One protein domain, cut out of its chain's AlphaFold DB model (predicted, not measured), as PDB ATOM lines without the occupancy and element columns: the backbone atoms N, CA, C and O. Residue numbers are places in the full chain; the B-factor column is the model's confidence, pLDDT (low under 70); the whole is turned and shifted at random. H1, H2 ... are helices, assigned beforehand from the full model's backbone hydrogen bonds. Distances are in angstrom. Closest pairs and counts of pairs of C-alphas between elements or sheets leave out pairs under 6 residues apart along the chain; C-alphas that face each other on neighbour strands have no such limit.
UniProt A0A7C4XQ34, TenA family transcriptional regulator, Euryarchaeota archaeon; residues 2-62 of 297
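AT A GLANCE: This is residues 2 to 62 of the 297 residues of the protein "TenA family transcriptional regulator" of Euryarchaeota archaeon (UniProt A0A7C4XQ34). Three short helices make a compact, rounded body: H1, the longest, is crossed by H3, the two coming closest at Ala 20 of H1 and Met 53 of H3, and H2 makes a corner with residues 23 to 27 of H1. Before H1, residues 2 to 15 hold no named element and fold back on themselves in a loop beside H1, on another side of it than H2 and H3. The printed part has 61 residues with three named helices, in the order H1, H2, H3, and no named strand; the class is all helix. The whole is compact, with a radius of gyration of the C-alphas of 10.4 A and spans of 27 by 20 by 17 A.

IN THESE COORDINATES: Begin with the longest helix, H1, residues 16 to 28: find C-alpha 16 at (-39.553, -1.928, -11.420) and go 18.3 A from there to C-alpha 28 at (-48.771, 8.447, 0.541). Next look at H2, residues 32 to 41, which is 14.1 A from first to last C-alpha. Then read H3, residues 49 to 60, which runs 16.3 A and ends with C-alpha 60 at (-30.302, -1.468, -9.783). Ahead of H1, look at residues 2 to 3 and 10 to 11, which form a short antiparallel pairing in the stretch 2 to 15.

HOW THE PARTS SIT: Start from H1, which touches both other helices. Look first at Ala 20 and Met 53: their C-alphas, the closest of H1 and H3, are 5.2 A apart. These two helices stand at a steep tilt of 64 degrees and run opposite ways. H1 touches H2 with residues 23 to 27 alone, and the closest C-alphas, those of Ser 27 and Val 35, are 5.7 A apart. Their lines stand at a steep tilt of 52 degrees, opposite ways. H2 and H3 are close but not clearly touching: their closest C-alphas, those of Asn 41 and Phe 59, are 7.9 A apart, and they run the same way at a steep tilt of 62 degrees. In the backbones of H1, H2 and H3, you will find every O i to N i+4 pair within hydrogen-bond range.

THE WHOLE: The two C-alphas farthest apart are those of Leu 29 and Ile 62, at 30.8 A, while those of Thr 2 and Ile 62, the first and last printed, are 14.2 A apart. The printed part has no cut. The link from H1 to H2 is tight, with 3 residues between them, and the link from H2 to H3 is short, with 7. In the B-factor column, the mean pLDDT of the printed part of this model is 94.8, and no printed residue is under 70.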
ATOM      1  N   THR A   2     -37.819  -9.247  -8.180       93.50
ATOM      2  CA  THR A   2     -37.547  -7.880  -7.709       93.50
ATOM      3  C   THR A   2     -38.039  -7.725  -6.275       93.50
ATOM      4  O   THR A   2     -39.136  -8.172  -5.938       93.50
ATOM      5  N   PHE A   3     -37.252  -7.084  -5.414       95.56
ATOM      6  CA  PHE A   3     -37.584  -6.922  -3.998       95.56
ATOM      7  C   PHE A   3     -37.702  -5.449  -3.621       95.56
ATOM      8  O   PHE A   3     -36.908  -4.609  -4.046       95.56
ATOM      9  N   CYS A   4     -38.648  -5.130  -2.739       95.81
ATOM     10  CA  CYS A   4     -38.587  -3.874  -2.011       95.81
ATOM     11  C   CYS A   4     -37.444  -3.937  -0.980       95.81
ATOM     12  O   CYS A   4     -37.521  -4.741  -0.048       95.81
ATOM     13  N   PRO A   5     -36.434  -3.050  -1.053       93.56
ATOM     14  CA  PRO A   5     -35.272  -3.079  -0.158       93.56
ATOM     15  C   PRO A   5     -35.600  -2.674   1.288       93.56
ATOM     16  O   PRO A   5     -34.753  -2.777   2.175       93.56
ATOM     17  N   VAL A   6     -36.825  -2.204   1.543       93.06
ATOM     18  CA  VAL A   6     -37.276  -1.728   2.857       93.06
ATOM     19  C   VAL A   6     -38.086  -2.789   3.598       93.06
ATOM     20  O   VAL A   6     -37.821  -3.050   4.770       93.06
ATOM     21  N   CYS A   7     -39.077  -3.396   2.936       92.94
ATOM     22  CA  CYS A   7     -40.012  -4.331   3.569       92.94
ATOM     23  C   CYS A   7     -39.918  -5.776   3.058       92.94
ATOM     24  O   CYS A   7     -40.612  -6.637   3.593       92.94
ATOM     25  N   GLY A   8     -39.095  -6.052   2.042       92.81
ATOM     26  CA  GLY A   8     -38.922  -7.395   1.482       92.81
ATOM     27  C   GLY A   8     -40.100  -7.898   0.643       92.81
ATOM     28  O   GLY A   8     -40.125  -9.075   0.284       92.81
ATOM     29  N   LEU A   9     -41.076  -7.035   0.323       95.69
ATOM     30  CA  LEU A   9     -42.162  -7.386  -0.595       95.69
ATOM     31  C   LEU A   9     -41.579  -7.777  -1.960       95.69
ATOM     32  O   LEU A   9     -40.691  -7.094  -2.472       95.69
ATOM     33  N   LYS A  10     -42.070  -8.887  -2.515       95.62
ATOM     34  CA  LYS A  10     -41.557  -9.492  -3.745       95.62
ATOM     35  C   LYS A  10     -42.449  -9.147  -4.935       95.62
ATOM     36  O   LYS A  10     -43.671  -9.210  -4.828       95.62
ATOM     37  N   PHE A  11     -41.820  -8.879  -6.067       95.31
ATOM     38  CA  PHE A  11     -42.437  -8.629  -7.365       95.31
ATOM     39  C   PHE A  11     -41.813  -9.554  -8.413       95.31
ATOM     40  O   PHE A  11     -40.777 -10.183  -8.169       95.31
ATOM     41  N   HIS A  12     -42.430  -9.641  -9.591       94.62
ATOM     42  CA  HIS A  12     -41.829 -10.367 -10.708       94.62
ATOM     43  C   HIS A  12     -40.447  -9.796 -11.047       94.62
ATOM     44  O   HIS A  12     -40.169  -8.625 -10.804       94.62
ATOM     45  N   SER A  13     -39.557 -10.645 -11.564       92.38
ATOM     46  CA  SER A  13     -38.198 -10.223 -11.914       92.38
ATOM     47  C   SER A  13     -38.227  -9.085 -12.936       92.38
ATOM     48  O   SER A  13     -38.924  -9.189 -13.946       92.38
ATOM     49  N   GLY A  14     -37.470  -8.019 -12.679       92.38
ATOM     50  CA  GLY A  14     -37.448  -6.811 -13.499       92.38
ATOM     51  C   GLY A  14     -38.696  -5.922 -13.402       92.38
ATOM     52  O   GLY A  14     -38.813  -4.970 -14.177       92.38
ATOM     53  N   ASP A  15     -39.630  -6.182 -12.482       96.00
ATOM     54  CA  ASP A  15     -40.865  -5.399 -12.345       96.00
ATOM     55  C   ASP A  15     -40.660  -4.128 -11.501       96.00
ATOM     56  O   ASP A  15     -41.220  -3.925 -10.417       96.00
ATOM     57  N   TYR A  16     -39.831  -3.229 -12.029       96.81
ATOM     58  CA  TYR A  16     -39.553  -1.928 -11.420       96.81
ATOM     59  C   TYR A  16     -40.762  -0.992 -11.432       96.81
ATOM     60  O   TYR A  16     -40.794  -0.026 -10.668       96.81
ATOM     61  N   ARG A  17     -41.766  -1.271 -12.274       97.25
ATOM     62  CA  ARG A  17     -43.013  -0.508 -12.303       97.25
ATOM     63  C   ARG A  17     -43.824  -0.776 -11.043       97.25
ATOM     64  O   ARG A  17     -44.166   0.174 -10.343       97.25
ATOM     65  N   MET A  18     -44.067  -2.047 -10.720       97.06
ATOM     66  CA  MET A  18     -44.772  -2.413  -9.493       97.06
ATOM     67  C   MET A  18     -44.005  -1.975  -8.245       97.06
ATOM     68  O   MET A  18     -44.610  -1.494  -7.287       97.06
ATOM     69  N   LEU A  19     -42.671  -2.060  -8.269       97.44
ATOM     70  CA  LEU A  19     -41.847  -1.542  -7.178       97.44
ATOM     71  C   LEU A  19     -42.011  -0.020  -7.001       97.44
ATOM     72  O   LEU A  19     -42.134   0.455  -5.870       97.44
ATOM     73  N   ALA A  20     -42.030   0.751  -8.093       97.62
ATOM     74  CA  ALA A  20     -42.250   2.196  -8.049       97.62
ATOM     75  C   ALA A  20     -43.646   2.548  -7.510       97.62
ATOM     76  O   ALA A  20     -43.778   3.433  -6.662       97.62
ATOM     77  N   GLU A  21     -44.680   1.843  -7.970       97.38
ATOM     78  CA  GLU A  21     -46.058   2.023  -7.503       97.38
ATOM     79  C   GLU A  21     -46.182   1.725  -6.003       97.38
ATOM     80  O   GLU A  21     -46.744   2.541  -5.267       97.38
ATOM     81  N   HIS A  22     -45.548   0.647  -5.528       97.44
ATOM     82  CA  HIS A  22     -45.441   0.327  -4.102       97.44
ATOM     83  C   HIS A  22     -44.780   1.460  -3.306       97.44
ATOM     84  O   HIS A  22     -45.328   1.919  -2.306       97.44
ATOM     85  N   PHE A  23     -43.637   1.985  -3.755       97.31
ATOM     86  CA  PHE A  23     -42.973   3.107  -3.077       97.31
ATOM     87  C   PHE A  23     -43.843   4.371  -3.011       97.31
ATOM     88  O   PHE A  23     -43.837   5.071  -1.993       97.31
ATOM     89  N   ILE A  24     -44.606   4.666  -4.067       96.00
ATOM     90  CA  ILE A  24     -45.536   5.802  -4.097       96.00
ATOM     91  C   ILE A  24     -46.680   5.590  -3.108       96.00
ATOM     92  O   ILE A  24     -47.042   6.524  -2.391       96.00
ATOM     93  N   GLU A  25     -47.233   4.381  -3.034       96.50
ATOM     94  CA  GLU A  25     -48.271   4.034  -2.066       96.50
ATOM     95  C   GLU A  25     -47.768   4.199  -0.627       96.50
ATOM     96  O   GLU A  25     -48.380   4.925   0.158       96.50
ATOM     97  N   GLN A  26     -46.605   3.633  -0.298       96.56
ATOM     98  CA  GLN A  26     -46.008   3.764   1.036       96.56
ATOM     99  C   GLN A  26     -45.681   5.222   1.389       96.56
ATOM    100  O   GLN A  26     -45.875   5.647   2.529       96.56
ATOM    101  N   SER A  27     -45.257   6.022   0.406       92.12
ATOM    102  CA  SER A  27     -45.025   7.459   0.598       92.12
ATOM    103  C   SER A  27     -46.321   8.223   0.881       92.12
ATOM    104  O   SER A  27     -46.326   9.114   1.727       92.12
ATOM    105  N   ARG A  28     -47.446   7.864   0.240       92.81
ATOM    106  CA  ARG A  28     -48.771   8.447   0.541       92.81
ATOM    107  C   ARG A  28     -49.244   8.099   1.948       92.81
ATOM    108  O   ARG A  28     -49.847   8.940   2.608       92.81
ATOM    109  N   LEU A  29     -48.928   6.893   2.417       94.50
ATOM    110  CA  LEU A  29     -49.173   6.460   3.795       94.50
ATOM    111  C   LEU A  29     -48.191   7.076   4.805       94.50
ATOM    112  O   LEU A  29     -48.326   6.841   6.002       94.50
ATOM    113  N   SER A  30     -47.228   7.881   4.342       89.88
ATOM    114  CA  SER A  30     -46.178   8.479   5.170       89.88
ATOM    115  C   SER A  30     -45.353   7.440   5.945       89.88
ATOM    116  O   SER A  30     -44.885   7.724   7.050       89.88
ATOM    117  N   ASP A  31     -45.134   6.240   5.383       95.00
ATOM    118  CA  ASP A  31     -44.197   5.281   5.976       95.00
ATOM    119  C   ASP A  31     -42.775   5.850   5.884       95.00
ATOM    120  O   ASP A  31     -42.162   5.950   4.815       95.00
ATOM    121  N   PHE A  32     -42.246   6.235   7.044       93.19
ATOM    122  CA  PHE A  32     -40.951   6.894   7.164       93.19
ATOM    123  C   PHE A  32     -39.805   6.077   6.553       93.19
ATOM    124  O   PHE A  32     -38.874   6.659   5.995       93.19
ATOM    125  N   ARG A  33     -39.852   4.741   6.620       92.00
ATOM    126  CA  ARG A  33     -38.752   3.890   6.147       92.00
ATOM    127  C   ARG A  33     -38.654   3.921   4.624       92.00
ATOM    128  O   ARG A  33     -37.554   4.088   4.101       92.00
ATOM    129  N   HIS A  34     -39.782   3.832   3.916       95.62
ATOM    130  CA  HIS A  34     -39.805   3.922   2.453       95.62
ATOM    131  C   HIS A  34     -39.409   5.316   1.963       95.62
ATOM    132  O   HIS A  34     -38.570   5.434   1.070       95.62
ATOM    133  N   VAL A  35     -39.937   6.371   2.594       94.38
ATOM    134  CA  VAL A  35     -39.586   7.760   2.257       94.38
ATOM    135  C   VAL A  35     -38.099   8.034   2.507       94.38
ATOM    136  O   VAL A  35     -37.412   8.591   1.653       94.38
ATOM    137  N   SER A  36     -37.570   7.603   3.655       91.88
ATOM    138  CA  SER A  36     -36.149   7.747   3.993       91.88
ATOM    139  C   SER A  36     -35.258   6.997   3.001       91.88
ATOM    140  O   SER A  36     -34.241   7.535   2.557       91.88
ATOM    141  N   TRP A  37     -35.657   5.791   2.581       94.50
ATOM    142  CA  TRP A  37     -34.917   5.031   1.578       94.50
ATOM    143  C   TRP A  37     -34.872   5.756   0.226       94.50
ATOM    144  O   TRP A  37     -33.791   5.876  -0.350       94.50
ATOM    145  N   LEU A  38     -35.993   6.304  -0.259       95.12
ATOM    146  CA  LEU A  38     -36.013   7.092  -1.500       95.12
ATOM    147  C   LEU A  38     -35.101   8.318  -1.398       95.12
ATOM    148  O   LEU A  38     -34.258   8.522  -2.271       95.12
ATOM    149  N   ASN A  39     -35.202   9.071  -0.301       92.25
ATOM    150  CA  ASN A  39     -34.406  10.279  -0.070       92.25
ATOM    151  C   ASN A  39     -32.896  10.012  -0.052       92.25
ATOM    152  O   ASN A  39     -32.114  10.876  -0.452       92.25
ATOM    153  N   ARG A  40     -32.483   8.840   0.445       88.75
ATOM    154  CA  ARG A  40     -31.072   8.439   0.546       88.75
ATOM    155  C   ARG A  40     -30.530   7.873  -0.768       88.75
ATOM    156  O   ARG A  40     -29.377   8.130  -1.105       88.75
ATOM    157  N   ASN A  41     -31.333   7.100  -1.497       92.50
ATOM    158  CA  ASN A  41     -30.835   6.288  -2.611       92.50
ATOM    159  C   ASN A  41     -31.197   6.843  -3.990       92.50
ATOM    160  O   ASN A  41     -30.371   6.763  -4.899       92.50
ATOM    161  N   ILE A  42     -32.385   7.441  -4.126       95.50
ATOM    162  CA  ILE A  42     -32.968   7.851  -5.408       95.50
ATOM    163  C   ILE A  42     -33.037   9.376  -5.529       95.50
ATOM    164  O   ILE A  42     -32.322   9.963  -6.337       95.50
ATOM    165  N   SER A  43     -33.891  10.034  -4.745       93.69
ATOM    166  CA  SER A  43     -34.141  11.475  -4.836       93.69
ATOM    167  C   SER A  43     -34.899  11.984  -3.612       93.69
ATOM    168  O   SER A  43     -35.714  11.266  -3.041       93.69
ATOM    169  N   LYS A  44     -34.667  13.253  -3.250       92.31
ATOM    170  CA  LYS A  44     -35.443  13.982  -2.228       92.31
ATOM    171  C   LYS A  44     -36.733  14.603  -2.777       92.31
ATOM    172  O   LYS A  44     -37.567  15.070  -2.008       92.31
ATOM    173  N   ASN A  45     -36.873  14.659  -4.101       93.19
ATOM    174  CA  ASN A  45     -38.029  15.254  -4.762       93.19
ATOM    175  C   ASN A  45     -39.102  14.193  -5.014       93.19
ATOM    176  O   ASN A  45     -38.785  13.049  -5.329       93.19
ATOM    177  N   LEU A  46     -40.373  14.596  -4.945       90.12
ATOM    178  CA  LEU A  46     -41.485  13.744  -5.365       90.12
ATOM    179  C   LEU A  46     -41.382  13.447  -6.868       90.12
ATOM    180  O   LEU A  46     -41.187  14.357  -7.673       90.12
ATOM    181  N   MET A  47     -41.546  12.177  -7.234       93.56
ATOM    182  CA  MET A  47     -41.461  11.687  -8.613       93.56
ATOM    183  C   MET A  47     -42.777  11.019  -9.013       93.56
ATOM    184  O   MET A  47     -43.482  10.455  -8.171       93.56
ATOM    185  N   LYS A  48     -43.125  11.076 -10.302       94.25
ATOM    186  CA  LYS A  48     -44.226  10.270 -10.847       94.25
ATOM    187  C   LYS A  48     -43.779   8.809 -10.965       94.25
ATOM    188  O   LYS A  48     -42.585   8.529 -10.976       94.25
ATOM    189  N   ALA A  49     -44.737   7.885 -11.078       93.06
ATOM    190  CA  ALA A  49     -44.454   6.445 -11.140       93.06
ATOM    191  C   ALA A  49     -43.465   6.073 -12.252       93.06
ATOM    192  O   ALA A  49     -42.548   5.297 -12.017       93.06
ATOM    193  N   GLU A  50     -43.613   6.677 -13.431       96.38
ATOM    194  CA  GLU A  50     -42.733   6.441 -14.575       96.38
ATOM    195  C   GLU A  50     -41.300   6.945 -14.327       96.38
ATOM    196  O   GLU A  50     -40.346   6.186 -14.482       96.38
ATOM    197  N   ASP A  51     -41.140   8.180 -13.838       97.25
ATOM    198  CA  ASP A  51     -39.821   8.739 -13.505       97.25
ATOM    199  C   ASP A  51     -39.124   7.925 -12.399       97.25
ATOM    200  O   ASP A  51     -37.913   7.681 -12.444       97.25
ATOM    201  N   LEU A  52     -39.891   7.491 -11.392       97.50
ATOM    202  CA  LEU A  52     -39.386   6.671 -10.295       97.50
ATOM    203  C   LEU A  52     -38.977   5.277 -10.781       97.50
ATOM    204  O   LEU A  52     -37.917   4.798 -10.391       97.50
ATOM    205  N   MET A  53     -39.767   4.650 -11.656       97.75
ATOM    206  CA  MET A  53     -39.430   3.369 -12.283       97.75
ATOM    207  C   MET A  53     -38.083   3.456 -13.005       97.75
ATOM    208  O   MET A  53     -37.202   2.645 -12.731       97.75
ATOM    209  N   PHE A  54     -37.879   4.460 -13.865       97.88
ATOM    210  CA  PHE A  54     -36.601   4.631 -14.566       97.88
ATOM    211  C   PHE A  54     -35.432   4.879 -13.609       97.88
ATOM    212  O   PHE A  54     -34.337   4.362 -13.821       97.88
ATOM    213  N   SER A  55     -35.666   5.622 -12.527       97.75
ATOM    214  CA  SER A  55     -34.635   5.880 -11.517       97.75
ATOM    215  C   SER A  55     -34.277   4.625 -10.719       97.75
ATOM    216  O   SER A  55     -33.105   4.402 -10.427       97.75
ATOM    217  N   LEU A  56     -35.261   3.779 -10.398       97.06
ATOM    218  CA  LEU A  56     -35.038   2.477  -9.770       97.06
ATOM    219  C   LEU A  56     -34.283   1.542 -10.718       97.06
ATOM    220  O   LEU A  56     -33.282   0.965 -10.311       97.06
ATOM    221  N   MET A  57     -34.688   1.454 -11.987       96.31
ATOM    222  CA  MET A  57     -33.961   0.676 -12.997       96.31
ATOM    223  C   MET A  57     -32.500   1.122 -13.101       96.31
ATOM    224  O   MET A  57     -31.602   0.287 -13.095       96.31
ATOM    225  N   ALA A  58     -32.251   2.433 -13.152       96.69
ATOM    226  CA  ALA A  58     -30.898   2.979 -13.194       96.69
ATOM    227  C   ALA A  58     -30.104   2.675 -11.913       96.69
ATOM    228  O   ALA A  58     -28.911   2.402 -11.988       96.69
ATOM    229  N   PHE A  59     -30.755   2.699 -10.747       96.50
ATOM    230  CA  PHE A  59     -30.131   2.373  -9.466       96.50
ATOM    231  C   PHE A  59     -29.719   0.898  -9.374       96.50
ATOM    232  O   PHE A  59     -28.607   0.605  -8.940       96.50
ATOM    233  N   TYR A  60     -30.582  -0.026  -9.803       95.94
ATOM    234  CA  TYR A  60     -30.302  -1.468  -9.783       95.94
ATOM    235  C   TYR A  60     -29.461  -1.945 -10.972       95.94
ATOM    236  O   TYR A  60     -28.983  -3.078 -10.968       95.94
ATOM    237  N   HIS A  61     -29.240  -1.104 -11.982       94.88
ATOM    238  CA  HIS A  61     -28.429  -1.468 -13.134       94.88
ATOM    239  C   HIS A  61     -26.970  -1.745 -12.739       94.88
ATOM    240  O   HIS A  61     -26.264  -0.885 -12.207       94.88
ATOM    241  N   ILE A  62     -26.498  -2.948 -13.061       94.06
ATOM    242  CA  ILE A  62     -25.122  -3.374 -12.812       94.06
ATOM    243  C   ILE A  62     -24.281  -3.087 -14.053       94.06
ATOM    244  O   ILE A  62     -24.379  -3.773 -15.067       94.06
TER     245      ILE A  62